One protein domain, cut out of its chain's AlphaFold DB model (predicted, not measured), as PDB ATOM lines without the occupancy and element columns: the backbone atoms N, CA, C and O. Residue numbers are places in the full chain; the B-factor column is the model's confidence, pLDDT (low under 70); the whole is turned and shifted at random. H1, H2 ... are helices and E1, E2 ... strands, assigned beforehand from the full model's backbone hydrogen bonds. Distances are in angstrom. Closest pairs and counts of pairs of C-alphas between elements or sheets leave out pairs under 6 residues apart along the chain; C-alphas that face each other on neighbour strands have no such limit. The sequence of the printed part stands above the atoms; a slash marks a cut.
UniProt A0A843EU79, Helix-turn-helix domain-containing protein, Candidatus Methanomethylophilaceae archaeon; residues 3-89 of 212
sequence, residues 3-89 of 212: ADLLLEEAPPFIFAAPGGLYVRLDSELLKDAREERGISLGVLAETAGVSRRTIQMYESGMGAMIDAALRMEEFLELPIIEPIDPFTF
ATOM      1  N   ALA A   3     -69.193  36.454 -26.703       86.50
ATOM      2  CA  ALA A   3     -69.781  35.132 -26.520       86.50
ATOM      3  C   ALA A   3     -68.693  34.080 -26.270       86.50
ATOM      4  O   ALA A   3     -68.775  33.377 -25.272       86.50
ATOM      5  N   ASP A   4     -67.646  34.042 -27.097       87.75
ATOM      6  CA  ASP A   4     -66.541  33.082 -26.953       87.75
ATOM      7  C   ASP A   4     -65.833  33.243 -25.594       87.75
ATOM      8  O   ASP A   4     -65.540  32.261 -24.924       87.75
ATOM      9  N   LEU A   5     -65.635  34.479 -25.118       87.88
ATOM     10  CA  LEU A   5     -65.059  34.714 -23.790       87.88
ATOM     11  C   LEU A   5     -65.961  34.190 -22.658       87.88
ATOM     12  O   LEU A   5     -65.459  33.623 -21.696       87.88
ATOM     13  N   LEU A   6     -67.278  34.398 -22.745       87.94
ATOM     14  CA  LEU A   6     -68.214  34.052 -21.667       87.94
ATOM     15  C   LEU A   6     -68.670  32.588 -21.683       87.94
ATOM     16  O   LEU A   6     -69.047  32.062 -20.639       87.94
ATOM     17  N   LEU A   7     -68.705  31.959 -22.857       92.06
ATOM     18  CA  LEU A   7     -69.217  30.599 -23.048       92.06
ATOM     19  C   LEU A   7     -68.098  29.572 -23.207       92.06
ATOM     20  O   LEU A   7     -68.266  28.431 -22.787       92.06
ATOM     21  N   GLU A   8     -66.985  29.968 -23.824       89.56
ATOM     22  CA  GLU A   8     -65.883  29.075 -24.200       89.56
ATOM     23  C   GLU A   8     -64.579  29.415 -23.465       89.56
ATOM     24  O   GLU A   8     -63.554  28.794 -23.728       89.56
ATOM     25  N   GLU A   9     -64.604  30.405 -22.561       85.75
ATOM     26  CA  GLU A   9     -63.427  30.921 -21.845       85.75
ATOM     27  C   GLU A   9     -62.278  31.315 -22.796       85.75
ATOM     28  O   GLU A   9     -61.102  31.235 -22.446       85.75
ATOM     29  N   ALA A  10     -62.618  31.760 -24.014       89.25
ATOM     30  CA  ALA A  10     -61.672  32.132 -25.061       89.25
ATOM     31  C   ALA A  10     -61.476  33.665 -25.111       89.25
ATOM     32  O   ALA A  10     -62.263  34.375 -25.755       89.25
ATOM     33  N   PRO A  11     -60.451  34.220 -24.433       89.94
ATOM     34  CA  PRO A  11     -60.239  35.660 -24.382       89.94
ATOM     35  C   PRO A  11     -59.762  36.247 -25.718       89.94
ATOM     36  O   PRO A  11     -59.067  35.587 -26.494       89.94
ATOM     37  N   PRO A  12     -60.104  37.517 -26.003       91.69
ATOM     38  CA  PRO A  12     -59.587  38.212 -27.173       91.69
ATOM     39  C   PRO A  12     -58.094  38.520 -27.013       91.69
ATOM     40  O   PRO A  12     -57.647  38.922 -25.948       91.69
ATOM     41  N   PHE A  13     -57.332  38.418 -28.101       92.62
ATOM     42  CA  PHE A  13     -55.901  38.760 -28.123       92.62
ATOM     43  C   PHE A  13     -55.603  40.094 -28.813       92.62
ATOM     44  O   PHE A  13     -54.563  40.705 -28.581       92.62
ATOM     45  N   ILE A  14     -56.514  40.552 -29.676       93.31
ATOM     46  CA  ILE A  14     -56.297  41.687 -30.575       93.31
ATOM     47  C   ILE A  14     -57.179  42.861 -30.150       93.31
ATOM     48  O   ILE A  14     -58.372  42.691 -29.891       93.31
ATOM     49  N   PHE A  15     -56.613  44.067 -30.146       90.06
ATOM     50  CA  PHE A  15     -57.331  45.322 -29.935       90.06
ATOM     51  C   PHE A  15     -56.979  46.360 -31.006       90.06
ATOM     52  O   PHE A  15     -55.902  46.334 -31.597       90.06
ATOM     53  N   ALA A  16     -57.902  47.286 -31.269       91.50
ATOM     54  CA  ALA A  16     -57.686  48.378 -32.214       91.50
ATOM     55  C   ALA A  16     -57.169  49.630 -31.494       91.50
ATOM     56  O   ALA A  16     -57.699  50.023 -30.454       91.50
ATOM     57  N   ALA A  17     -56.170  50.287 -32.079       86.44
ATOM     58  CA  ALA A  17     -55.649  51.576 -31.632       86.44
ATOM     59  C   ALA A  17     -55.284  52.443 -32.857       86.44
ATOM     60  O   ALA A  17     -55.266  51.933 -33.984       86.44
ATOM     61  N   PRO A  18     -55.013  53.754 -32.694       84.75
ATOM     62  CA  PRO A  18     -54.568  54.585 -33.809       84.75
ATOM     63  C   PRO A  18     -53.354  53.960 -34.509       84.75
ATOM     64  O   PRO A  18     -52.315  53.771 -33.886       84.75
ATOM     65  N   GLY A  19     -53.495  53.635 -35.797       86.56
ATOM     66  CA  GLY A  19     -52.433  53.016 -36.597       86.56
ATOM     67  C   GLY A  19     -52.635  51.538 -36.945       86.56
ATOM     68  O   GLY A  19     -51.928  51.058 -37.825       86.56
ATOM     69  N   GLY A  20     -53.609  50.833 -36.352       93.25
ATOM     70  CA  GLY A  20     -53.934  49.459 -36.755       93.25
ATOM     71  C   GLY A  20     -54.379  48.536 -35.621       93.25
ATOM     72  O   GLY A  20     -54.978  48.967 -34.633       93.25
ATOM     73  N   LEU A  21     -54.107  47.243 -35.807       95.94
ATOM     74  CA  LEU A  21     -54.417  46.175 -34.860       95.94
ATOM     75  C   LEU A  21     -53.182  45.817 -34.034       95.94
ATOM     76  O   LEU A  21     -52.093  45.613 -34.576       95.94
ATOM     77  N   TYR A  22     -53.379  45.721 -32.727       95.62
ATOM     78  CA  TYR A  22     -52.334  45.516 -31.739       95.62
ATOM     79  C   TYR A  22     -52.641  44.313 -30.851       95.62
ATOM     80  O   TYR A  22     -53.794  43.912 -30.701       95.62
ATOM     81  N   VAL A  23     -51.592  43.779 -30.237       96.25
ATOM     82  CA  VAL A  23     -51.636  42.710 -29.238       96.25
ATOM     83  C   VAL A  23     -50.821  43.100 -28.010       96.25
ATOM     84  O   VAL A  23     -49.928  43.954 -28.088       96.25
ATOM     85  N   ARG A  24     -51.137  42.494 -26.862       94.50
ATOM     86  CA  ARG A  24     -50.304  42.608 -25.661       94.50
ATOM     87  C   ARG A  24     -49.202  41.554 -25.720       94.50
ATOM     88  O   ARG A  24     -49.439  40.448 -26.193       94.50
ATOM     89  N   LEU A  25     -48.011  41.930 -25.274       95.81
ATOM     90  CA  LEU A  25     -46.868  41.033 -25.182       95.81
ATOM     91  C   LEU A  25     -46.583  40.739 -23.714       95.81
ATOM     92  O   LEU A  25     -46.681  41.651 -22.890       95.81
ATOM     93  N   ASP A  26     -46.181  39.508 -23.424       96.38
ATOM     94  CA  ASP A  26     -45.514  39.166 -22.175       96.38
ATOM     95  C   ASP A  26     -44.100  39.761 -22.228       96.38
ATOM     96  O   ASP A  26     -43.182  39.245 -22.876       96.38
ATOM     97  N   SER A  27     -43.953  40.937 -21.620       95.94
ATOM     98  CA  SER A  27     -42.704  41.696 -21.633       95.94
ATOM     99  C   SER A  27     -41.573  40.995 -20.893       95.94
ATOM    100  O   SER A  27     -40.415  41.170 -21.276       95.94
ATOM    101  N   GLU A  28     -41.896  40.224 -19.852       96.31
ATOM    102  CA  GLU A  28     -40.912  39.470 -19.078       96.31
ATOM    103  C   GLU A  28     -40.432  38.275 -19.901       96.31
ATOM    104  O   GLU A  28     -39.236  38.171 -20.171       96.31
ATOM    105  N   LEU A  29     -41.356  37.474 -20.444       96.75
ATOM    106  CA  LEU A  29     -41.026  36.333 -21.301       96.75
ATOM    107  C   LEU A  29     -40.226  36.748 -22.542       96.75
ATOM    108  O   LEU A  29     -39.259  36.078 -22.907       96.75
ATOM    109  N   LEU A  30     -40.594  37.859 -23.191       96.75
ATOM    110  CA  LEU A  30     -39.855  38.385 -24.340       96.75
ATOM    111  C   LEU A  30     -38.412  38.748 -23.963       96.75
ATOM    112  O   LEU A  30     -37.473  38.425 -24.698       96.75
ATOM    113  N   LYS A  31     -38.234  39.435 -22.831       96.69
ATOM    114  CA  LYS A  31     -36.919  39.865 -22.359       96.69
ATOM    115  C   LYS A  31     -36.055  38.671 -21.962       96.69
ATOM    116  O   LYS A  31     -34.902  38.601 -22.392       96.69
ATOM    117  N   ASP A  32     -36.617  37.732 -21.211       96.94
ATOM    118  CA  ASP A  32     -35.920  36.534 -20.747       96.94
ATOM    119  C   ASP A  32     -35.489  35.672 -21.937       96.94
ATOM    120  O   ASP A  32     -34.307  35.356 -22.081       96.94
ATOM    121  N   ALA A  33     -36.395  35.415 -22.887       95.88
ATOM    122  CA  ALA A  33     -36.080  34.671 -24.106       95.88
ATOM    123  C   ALA A  33     -34.960  35.328 -24.927       95.88
ATOM    124  O   ALA A  33     -34.105  34.637 -25.491       95.88
ATOM    125  N   ARG A  34     -34.945  36.666 -25.000       96.06
ATOM    126  CA  ARG A  34     -33.882  37.414 -25.675       96.06
ATOM    127  C   ARG A  34     -32.541  37.230 -24.961       96.06
ATOM    128  O   ARG A  34     -31.529  36.991 -25.624       96.06
ATOM    129  N   GLU A  35     -32.511  37.398 -23.643       96.00
ATOM    130  CA  GLU A  35     -31.283  37.385 -22.842       96.00
ATOM    131  C   GLU A  35     -30.680  35.984 -22.729       96.00
ATOM    132  O   GLU A  35     -29.486  35.819 -22.988       96.00
ATOM    133  N   GLU A  36     -31.495  34.965 -22.456       96.12
ATOM    134  CA  GLU A  36     -31.054  33.572 -22.333       96.12
ATOM    135  C   GLU A  36     -30.458  33.025 -23.633       96.12
ATOM    136  O   GLU A  36     -29.491  32.261 -23.616       96.12
ATOM    137  N   ARG A  37     -30.998  33.448 -24.781       95.19
ATOM    138  CA  ARG A  37     -30.531  33.019 -26.108       95.19
ATOM    139  C   ARG A  37     -29.451  33.931 -26.694       95.19
ATOM    140  O   ARG A  37     -29.029  33.723 -27.831       95.19
ATOM    141  N   GLY A  38     -29.000  34.949 -25.955       95.31
ATOM    142  CA  GLY A  38     -27.964  35.884 -26.407       95.31
ATOM    143  C   GLY A  38     -28.371  36.725 -27.623       95.31
ATOM    144  O   GLY A  38     -27.517  37.164 -28.397       95.31
ATOM    145  N   ILE A  39     -29.670  36.951 -27.821       96.50
ATOM    146  CA  ILE A  39     -30.204  37.704 -28.954       96.50
ATOM    147  C   ILE A  39     -30.042  39.200 -28.666       96.50
ATOM    148  O   ILE A  39     -30.430  39.716 -27.618       96.50
ATOM    149  N   SER A  40     -29.462  39.946 -29.605       96.62
ATOM    150  CA  SER A  40     -29.359  41.399 -29.439       96.62
ATOM    151  C   SER A  40     -30.694  42.090 -29.731       96.62
ATOM    152  O   SER A  40     -31.456  41.651 -30.592       96.62
ATOM    153  N   LEU A  41     -30.931  43.253 -29.113       96.38
ATOM    154  CA  LEU A  41     -32.067  44.126 -29.454       96.38
ATOM    155  C   LEU A  41     -32.127  44.464 -30.953       96.38
ATOM    156  O   LEU A  41     -33.199  44.711 -31.492       96.38
ATOM    157  N   GLY A  42     -30.972  44.512 -31.626       97.12
ATOM    158  CA  GLY A  42     -30.895  44.768 -33.062       97.12
ATOM    159  C   GLY A  42     -31.470  43.636 -33.904       97.12
ATOM    160  O   GLY A  42     -32.168  43.921 -34.867       97.12
ATOM    161  N   VAL A  43     -31.215  42.389 -33.511       97.62
ATOM    162  CA  VAL A  43     -31.715  41.206 -34.223       97.62
ATOM    163  C   VAL A  43     -33.236  41.136 -34.109       97.62
ATOM    164  O   VAL A  43     -33.911  41.066 -35.127       97.62
ATOM    165  N   LEU A  44     -33.792  41.278 -32.899       96.19
ATOM    166  CA  LEU A  44     -35.252  41.314 -32.729       96.19
ATOM    167  C   LEU A  44     -35.905  42.493 -33.455       96.19
ATOM    168  O   LEU A  44     -36.986  42.340 -34.015       96.19
ATOM    169  N   ALA A  45     -35.252  43.657 -33.480       97.75
ATOM    170  CA  ALA A  45     -35.750  44.822 -34.203       97.75
ATOM    171  C   ALA A  45     -35.842  44.561 -35.714       97.75
ATOM    172  O   ALA A  45     -36.849  44.901 -36.331       97.75
ATOM    173  N   GLU A  46     -34.821  43.930 -36.293       97.75
ATOM    174  CA  GLU A  46     -34.807  43.532 -37.701       97.75
ATOM    175  C   GLU A  46     -35.901  42.503 -38.002       97.75
ATOM    176  O   GLU A  46     -36.709  42.728 -38.901       97.75
ATOM    177  N   THR A  47     -36.005  41.446 -37.188       96.62
ATOM    178  CA  THR A  47     -37.049  40.415 -37.298       96.62
ATOM    179  C   THR A  47     -38.453  41.016 -37.255       96.62
ATOM    180  O   THR A  47     -39.292  40.742 -38.113       96.62
ATOM    181  N   ALA A  48     -38.722  41.879 -36.276       96.31
ATOM    182  CA  ALA A  48     -40.022  42.515 -36.100       96.31
ATOM    183  C   ALA A  48     -40.290  43.633 -37.128       96.31
ATOM    184  O   ALA A  48     -41.432  44.064 -37.286       96.31
ATOM    185  N   GLY A  49     -39.268  44.111 -37.847       96.88
ATOM    186  CA  GLY A  49     -39.372  45.251 -38.760       96.88
ATOM    187  C   GLY A  49     -39.597  46.585 -38.041       96.88
ATOM    188  O   GLY A  49     -40.292  47.460 -38.558       96.88
ATOM    189  N   VAL A  50     -39.046  46.742 -36.837       96.88
ATOM    190  CA  VAL A  50     -39.212  47.931 -35.985       96.88
ATOM    191  C   VAL A  50     -37.860  48.492 -35.540       96.88
ATOM    192  O   VAL A  50     -36.796  47.986 -35.882       96.88
ATOM    193  N   SER A  51     -37.871  49.584 -34.774       97.69
ATOM    194  CA  SER A  51     -36.634  50.156 -34.234       97.69
ATOM    195  C   SER A  51     -36.152  49.404 -32.986       97.69
ATOM    196  O   SER A  51     -36.955  48.861 -32.231       97.69
ATOM    197  N   ARG A  52     -34.847  49.471 -32.676       97.38
ATOM    198  CA  ARG A  52     -34.300  48.965 -31.395       97.38
ATOM    199  C   ARG A  52     -35.009  49.557 -30.176       97.38
ATOM    200  O   ARG A  52     -35.258  48.854 -29.204       97.38
ATOM    201  N   ARG A  53     -35.354  50.848 -30.244       97.44
ATOM    202  CA  ARG A  53     -36.111  51.537 -29.192       97.44
ATOM    203  C   ARG A  53     -37.507  50.937 -29.029       97.44
ATOM    204  O   ARG A  53     -38.002  50.860 -27.917       97.44
ATOM    205  N   THR A  54     -38.130  50.502 -30.119       96.62
ATOM    206  CA  THR A  54     -39.439  49.843 -30.086       96.62
ATOM    207  C   THR A  54     -39.370  48.508 -29.348       96.62
ATOM    208  O   THR A  54     -40.206  48.278 -28.485       96.62
ATOM    209  N   ILE A  55     -38.340  47.690 -29.591       97.62
ATOM    210  CA  ILE A  55     -38.135  46.442 -28.833       97.62
ATOM    211  C   ILE A  55     -37.959  46.720 -27.336       97.62
ATOM    212  O   ILE A  55     -38.594  46.071 -26.515       97.62
ATOM    213  N   GLN A  56     -37.184  47.746 -26.965       95.94
ATOM    214  CA  GLN A  56     -37.070  48.153 -25.556       95.94
ATOM    215  C   GLN A  56     -38.423  48.552 -24.951       95.94
ATOM    216  O   GLN A  56     -38.688  48.258 -23.788       95.94
ATOM    217  N   MET A  57     -39.284  49.221 -25.725       95.81
ATOM    218  CA  MET A  57     -40.633  49.564 -25.276       95.81
ATOM    219  C   MET A  57     -41.513  48.316 -25.122       95.81
ATOM    220  O   MET A  57     -42.281  48.255 -24.165       95.81
ATOM    221  N   TYR A  58     -41.372  47.317 -25.998       96.31
ATOM    222  CA  TYR A  58     -42.057  46.025 -25.868       96.31
ATOM    223  C   TYR A  58     -41.635  45.276 -24.600       96.31
ATOM    224  O   TYR A  58     -42.496  44.823 -23.855       96.31
ATOM    225  N   GLU A  59     -40.339  45.250 -24.277       95.81
ATOM    226  CA  GLU A  59     -39.810  44.707 -23.009       95.81
ATOM    227  C   GLU A  59     -40.207  45.537 -21.773       95.81
ATOM    228  O   GLU A  59     -39.966  45.125 -20.644       95.81
ATOM    229  N   SER A  60     -40.819  46.711 -21.968       93.50
ATOM    230  CA  SER A  60     -41.284  47.606 -20.898       93.50
ATOM    231  C   SER A  60     -42.815  47.665 -20.771       93.50
ATOM    232  O   SER A  60     -43.329  48.574 -20.118       93.50
ATOM    233  N   GLY A  61     -43.560  46.756 -21.410       89.81
ATOM    234  CA  GLY A  61     -45.025  46.676 -21.305       89.81
ATOM    235  C   GLY A  61     -45.813  47.310 -22.454       89.81
ATOM    236  O   GLY A  61     -47.041  47.379 -22.388       89.81
ATOM    237  N   MET A  62     -45.158  47.811 -23.506       91.06
ATOM    238  CA  MET A  62     -45.863  48.366 -24.667       91.06
ATOM    239  C   MET A  62     -46.396  47.250 -25.574       91.06
ATOM    240  O   MET A  62     -45.662  46.339 -25.943       91.06
ATOM    241  N   GLY A  63     -47.654  47.368 -26.007       91.62
ATOM    242  CA  GLY A  63     -48.221  46.479 -27.025       91.62
ATOM    243  C   GLY A  63     -47.571  46.657 -28.404       91.62
ATOM    244  O   GLY A  63     -47.064  47.729 -28.742       91.62
ATOM    245  N   ALA A  64     -47.627  45.615 -29.227       95.38
ATOM    246  CA  ALA A  64     -47.065  45.602 -30.577       95.38
ATOM    247  C   ALA A  64     -48.163  45.480 -31.634       95.38
ATOM    248  O   ALA A  64     -49.238  44.954 -31.355       95.38
ATOM    249  N   MET A  65     -47.897  45.954 -32.856       96.31
ATOM    250  CA  MET A  65     -48.759  45.608 -33.988       96.31
ATOM    251  C   MET A  65     -48.717  44.096 -34.205       96.31
ATOM    252  O   MET A  65     -47.648  43.495 -34.069       96.31
ATOM    253  N   ILE A  66     -49.857  43.508 -34.570       96.62
ATOM    254  CA  ILE A  66     -49.999  42.052 -34.717       96.62
ATOM    255  C   ILE A  66     -48.900  41.445 -35.604       96.62
ATOM    256  O   ILE A  66     -48.263  40.478 -35.203       96.62
ATOM    257  N   ASP A  67     -48.586  42.069 -36.740       95.94
ATOM    258  CA  ASP A  67     -47.573  41.558 -37.671       95.94
ATOM    259  C   ASP A  67     -46.166  41.508 -37.057       95.94
ATOM    260  O   ASP A  67     -45.409  40.572 -37.302       95.94
ATOM    261  N   ALA A  68     -45.803  42.513 -36.254       96.69
ATOM    262  CA  ALA A  68     -44.504  42.554 -35.584       96.69
ATOM    263  C   ALA A  68     -44.425  41.496 -34.476       96.69
ATOM    264  O   ALA A  68     -43.393  40.848 -34.320       96.69
ATOM    265  N   ALA A  69     -45.519  41.305 -33.735       97.19
ATOM    266  CA  ALA A  69     -45.616  40.299 -32.684       97.19
ATOM    267  C   ALA A  69     -45.507  38.874 -33.241       97.19
ATOM    268  O   ALA A  69     -44.684  38.106 -32.754       97.19
ATOM    269  N   LEU A  70     -46.245  38.561 -34.312       97.25
ATOM    270  CA  LEU A  70     -46.211  37.243 -34.955       97.25
ATOM    271  C   LEU A  70     -44.811  36.889 -35.475       97.25
ATOM    272  O   LEU A  70     -44.354  35.769 -35.283       97.25
ATOM    273  N   ARG A  71     -44.090  37.852 -36.070       97.81
ATOM    274  CA  ARG A  71     -42.697  37.631 -36.505       97.81
ATOM    275  C   ARG A  71     -41.759  37.326 -35.339       97.81
ATOM    276  O   ARG A  71     -40.831  36.539 -35.496       97.81
ATOM    277  N   MET A  72     -41.964  37.969 -34.188       97.00
ATOM    278  CA  MET A  72     -41.168  37.692 -32.990       97.00
ATOM    279  C   MET A  72     -41.511  36.328 -32.386       97.00
ATOM    280  O   MET A  72     -40.585  35.599 -32.049       97.00
ATOM    281  N   GLU A  73     -42.794  35.964 -32.287       96.44
ATOM    282  CA  GLU A  73     -43.220  34.628 -31.840       96.44
ATOM    283  C   GLU A  73     -42.640  33.525 -32.722       96.44
ATOM    284  O   GLU A  73     -42.077  32.567 -32.203       96.44
ATOM    285  N   GLU A  74     -42.724  33.681 -34.045       97.06
ATOM    286  CA  GLU A  74     -42.186  32.716 -35.007       97.06
ATOM    287  C   GLU A  74     -40.666  32.574 -34.864       97.06
ATOM    288  O   GLU A  74     -40.146  31.464 -34.821       97.06
ATOM    289  N   PHE A  75     -39.944  33.688 -34.726       96.88
ATOM    290  CA  PHE A  75     -38.490  33.679 -34.562       96.88
ATOM    291  C   PHE A  75     -38.026  33.111 -33.216       96.88
ATOM    292  O   PHE A  75     -36.975  32.475 -33.136       96.88
ATOM    293  N   LEU A  76     -38.772  33.374 -32.142       95.50
ATOM    294  CA  LEU A  76     -38.455  32.885 -30.801       95.50
ATOM    295  C   LEU A  76     -39.010  31.476 -30.549       95.50
ATOM    296  O   LEU A  76     -38.578  30.835 -29.592       95.50
ATOM    297  N   GLU A  77     -39.929  30.991 -31.384       95.56
ATOM    298  CA  GLU A  77     -40.697  29.759 -31.168       95.56
ATOM    299  C   GLU A  77     -41.348  29.733 -29.771       95.56
ATOM    300  O   GLU A  77     -41.344  28.720 -29.070       95.56
ATOM    301  N   LEU A  78     -41.858  30.886 -29.331       95.19
ATOM    302  CA  LEU A  78     -42.458  31.080 -28.012       95.19
ATOM    303  C   LEU A  78     -43.752  31.885 -28.134       95.19
ATOM    304  O   LEU A  78     -43.761  32.872 -28.869       95.19
ATOM    305  N   PRO A  79     -44.812  31.518 -27.392       94.88
ATOM    306  CA  PRO A  79     -46.068  32.253 -27.386       94.88
ATOM    307  C   PRO A  79     -45.947  33.508 -26.506       94.88
ATOM    308  O   PRO A  79     -46.365  33.508 -25.351       94.88
ATOM    309  N   ILE A  80     -45.307  34.561 -27.021       95.81
ATOM    310  CA  ILE A  80     -45.116  35.829 -26.296       95.81
ATOM    311  C   ILE A  80     -46.352  36.739 -26.334       95.81
ATOM    312  O   ILE A  80     -46.360  37.775 -25.672       95.81
ATOM    313  N   ILE A  81     -47.380  36.416 -27.124       96.69
ATOM    314  CA  ILE A  81     -48.624  37.184 -27.196       96.69
ATOM    315  C   ILE A  81     -49.571  36.762 -26.066       96.69
ATOM    316  O   ILE A  81     -49.939  35.596 -25.930       96.69
ATOM    317  N   GLU A  82     -50.043  37.739 -25.295       94.25
ATOM    318  CA  GLU A  82     -50.940  37.500 -24.168       94.25
ATOM    319  C   GLU A  82     -52.410  37.796 -24.482       94.25
ATOM    320  O   GLU A  82     -52.725  38.758 -25.195       94.25
ATOM    321  N   PRO A  83     -53.340  37.046 -23.861       92.31
ATOM    322  CA  PRO A  83     -54.753  37.360 -23.928       92.31
ATOM    323  C   PRO A  83     -55.072  38.662 -23.193       92.31
ATOM    324  O   PRO A  83     -54.500  38.999 -22.151       92.31
ATOM    325  N   ILE A  84     -56.057  39.383 -23.708       88.25
ATOM    326  CA  ILE A  84     -56.577  40.607 -23.120       88.25
ATOM    327  C   ILE A  84     -57.790  40.239 -22.284       88.25
ATOM    328  O   ILE A  84     -58.741  39.640 -22.782       88.25
ATOM    329  N   ASP A  85     -57.783  40.665 -21.028       86.00
ATOM    330  CA  ASP A  85     -58.993  40.666 -20.223       86.00
ATOM    331  C   ASP A  85     -59.758  41.984 -20.458       86.00
ATOM    332  O   ASP A  85     -59.299  43.047 -20.019       86.00
ATOM    333  N   PRO A  86     -60.917  41.957 -21.148       81.94
ATOM    334  CA  PRO A  86     -61.715  43.157 -21.387       81.94
ATOM    335  C   PRO A  86     -62.400  43.685 -20.118       81.94
ATOM    336  O   PRO A  86     -62.925  44.798 -20.135       81.94
ATOM    337  N   PHE A  87     -62.410  42.913 -19.029       83.69
ATOM    338  CA  PHE A  87     -63.008  43.295 -17.754       83.69
ATOM    339  C   PHE A  87     -61.997  43.893 -16.772       83.69
ATOM    340  O   PHE A  87     -62.402  44.442 -15.743       83.69
ATOM    341  N   THR A  88     -60.697  43.865 -17.092       79.12
ATOM    342  CA  THR A  88     -59.668  44.504 -16.267       79.12
ATOM    343  C   THR A  88     -59.892  46.018 -16.238       79.12
ATOM    344  O   THR A  88     -59.657  46.744 -17.209       79.12
ATOM    345  N   PHE A  89     -60.338  46.523 -15.088       62.28
ATOM    346  CA  PHE A  89     -60.619  47.940 -14.895       62.28
ATOM    347  C   PHE A  89     -59.322  48.724 -14.647       62.28
ATOM    348  O   PHE A  89     -58.809  48.777 -13.529       62.28
TER     349      PHE A  89
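Overview. This is residues 3 to 89 of the 212 residues of the protein "Helix-turn-helix domain-containing protein" of Candidatus Methanomethylophilaceae archaeon (UniProt A0A843EU79). Look for a small cluster of four helices, H2 to H5, set loosely round one another, with a two-stranded hairpin, E1 and E2, at one side of it next to H5. H3 packs on H4 and H5, while H2 is near these three without clearly touching them; the little helix H1 lies far out beyond the hairpin. Short pairings tie E2 to residues 64 to 65 and 81 to 82, and past these a tail runs on to residue 89. You have 87 residues with, in order, H1, E1, E2, H2, H3, H4 and H5, mostly helix, and the two strands are antiparallel. The whole is compact, with a radius of gyration of the C-alphas of 13.5 A and spans of 41 by 28 by 23 A.

Arrangement. Start at H1, residues 3 to 7, which is apart from E2, residues 20 to 25. E2 forms a hairpin with E1, residues 14 to 17, at 126 degrees between their directions; check N 15 and O 22 at 2.9 A, and N 22 and O 15 at 2.8 A. Next comes H2, residues 27 to 36. It is close to but not clearly touching H3, residues 41 to 48: the closest C-alphas, of Arg 34 and Leu 41, are 7.9 A apart. H3 touches H4, residues 52 to 58, about perpendicular at 77 degrees, closest at C-alphas 45 and 52, 5.2 A. H3 also touches H5, residues 66 to 76, at a steep tilt of 60 degrees, opposite ways, with the C-alphas of Ala 48 and Ala 68 closest at 4.5 A. H4 and H5 are apart. Between E2 and H5 the closest C-alphas, of Tyr 22 and Ile 66, are 5.1 A apart. In H1, H2, H3, H4 and H5 every O i to N i+4 pair is within hydrogen-bond range.

Along the chain. Find C-alpha 3 at (-69.781, 35.132, -26.520), where H1 begins. E1 begins at C-alpha 14, and E2 runs 16.0 A from Gly 20 to Leu 25. H2 begins at C-alpha 27 at (-42.704, 41.696, -21.633) and spans 14.2 A. After H3 and H4, H5 is the longest helix at 15.3 A and ends at C-alpha 76 at (-38.455, 32.885, -30.801).

Size, cuts and confidence. The two C-alphas farthest apart, of Leu 7 and Gly 42, are 42.1 A from each other. The printed part has no cut and no long link. Residues 77 to 89 hold no named element. Mean pLDDT of the printed part is 93.5, and residue 89 is under 70.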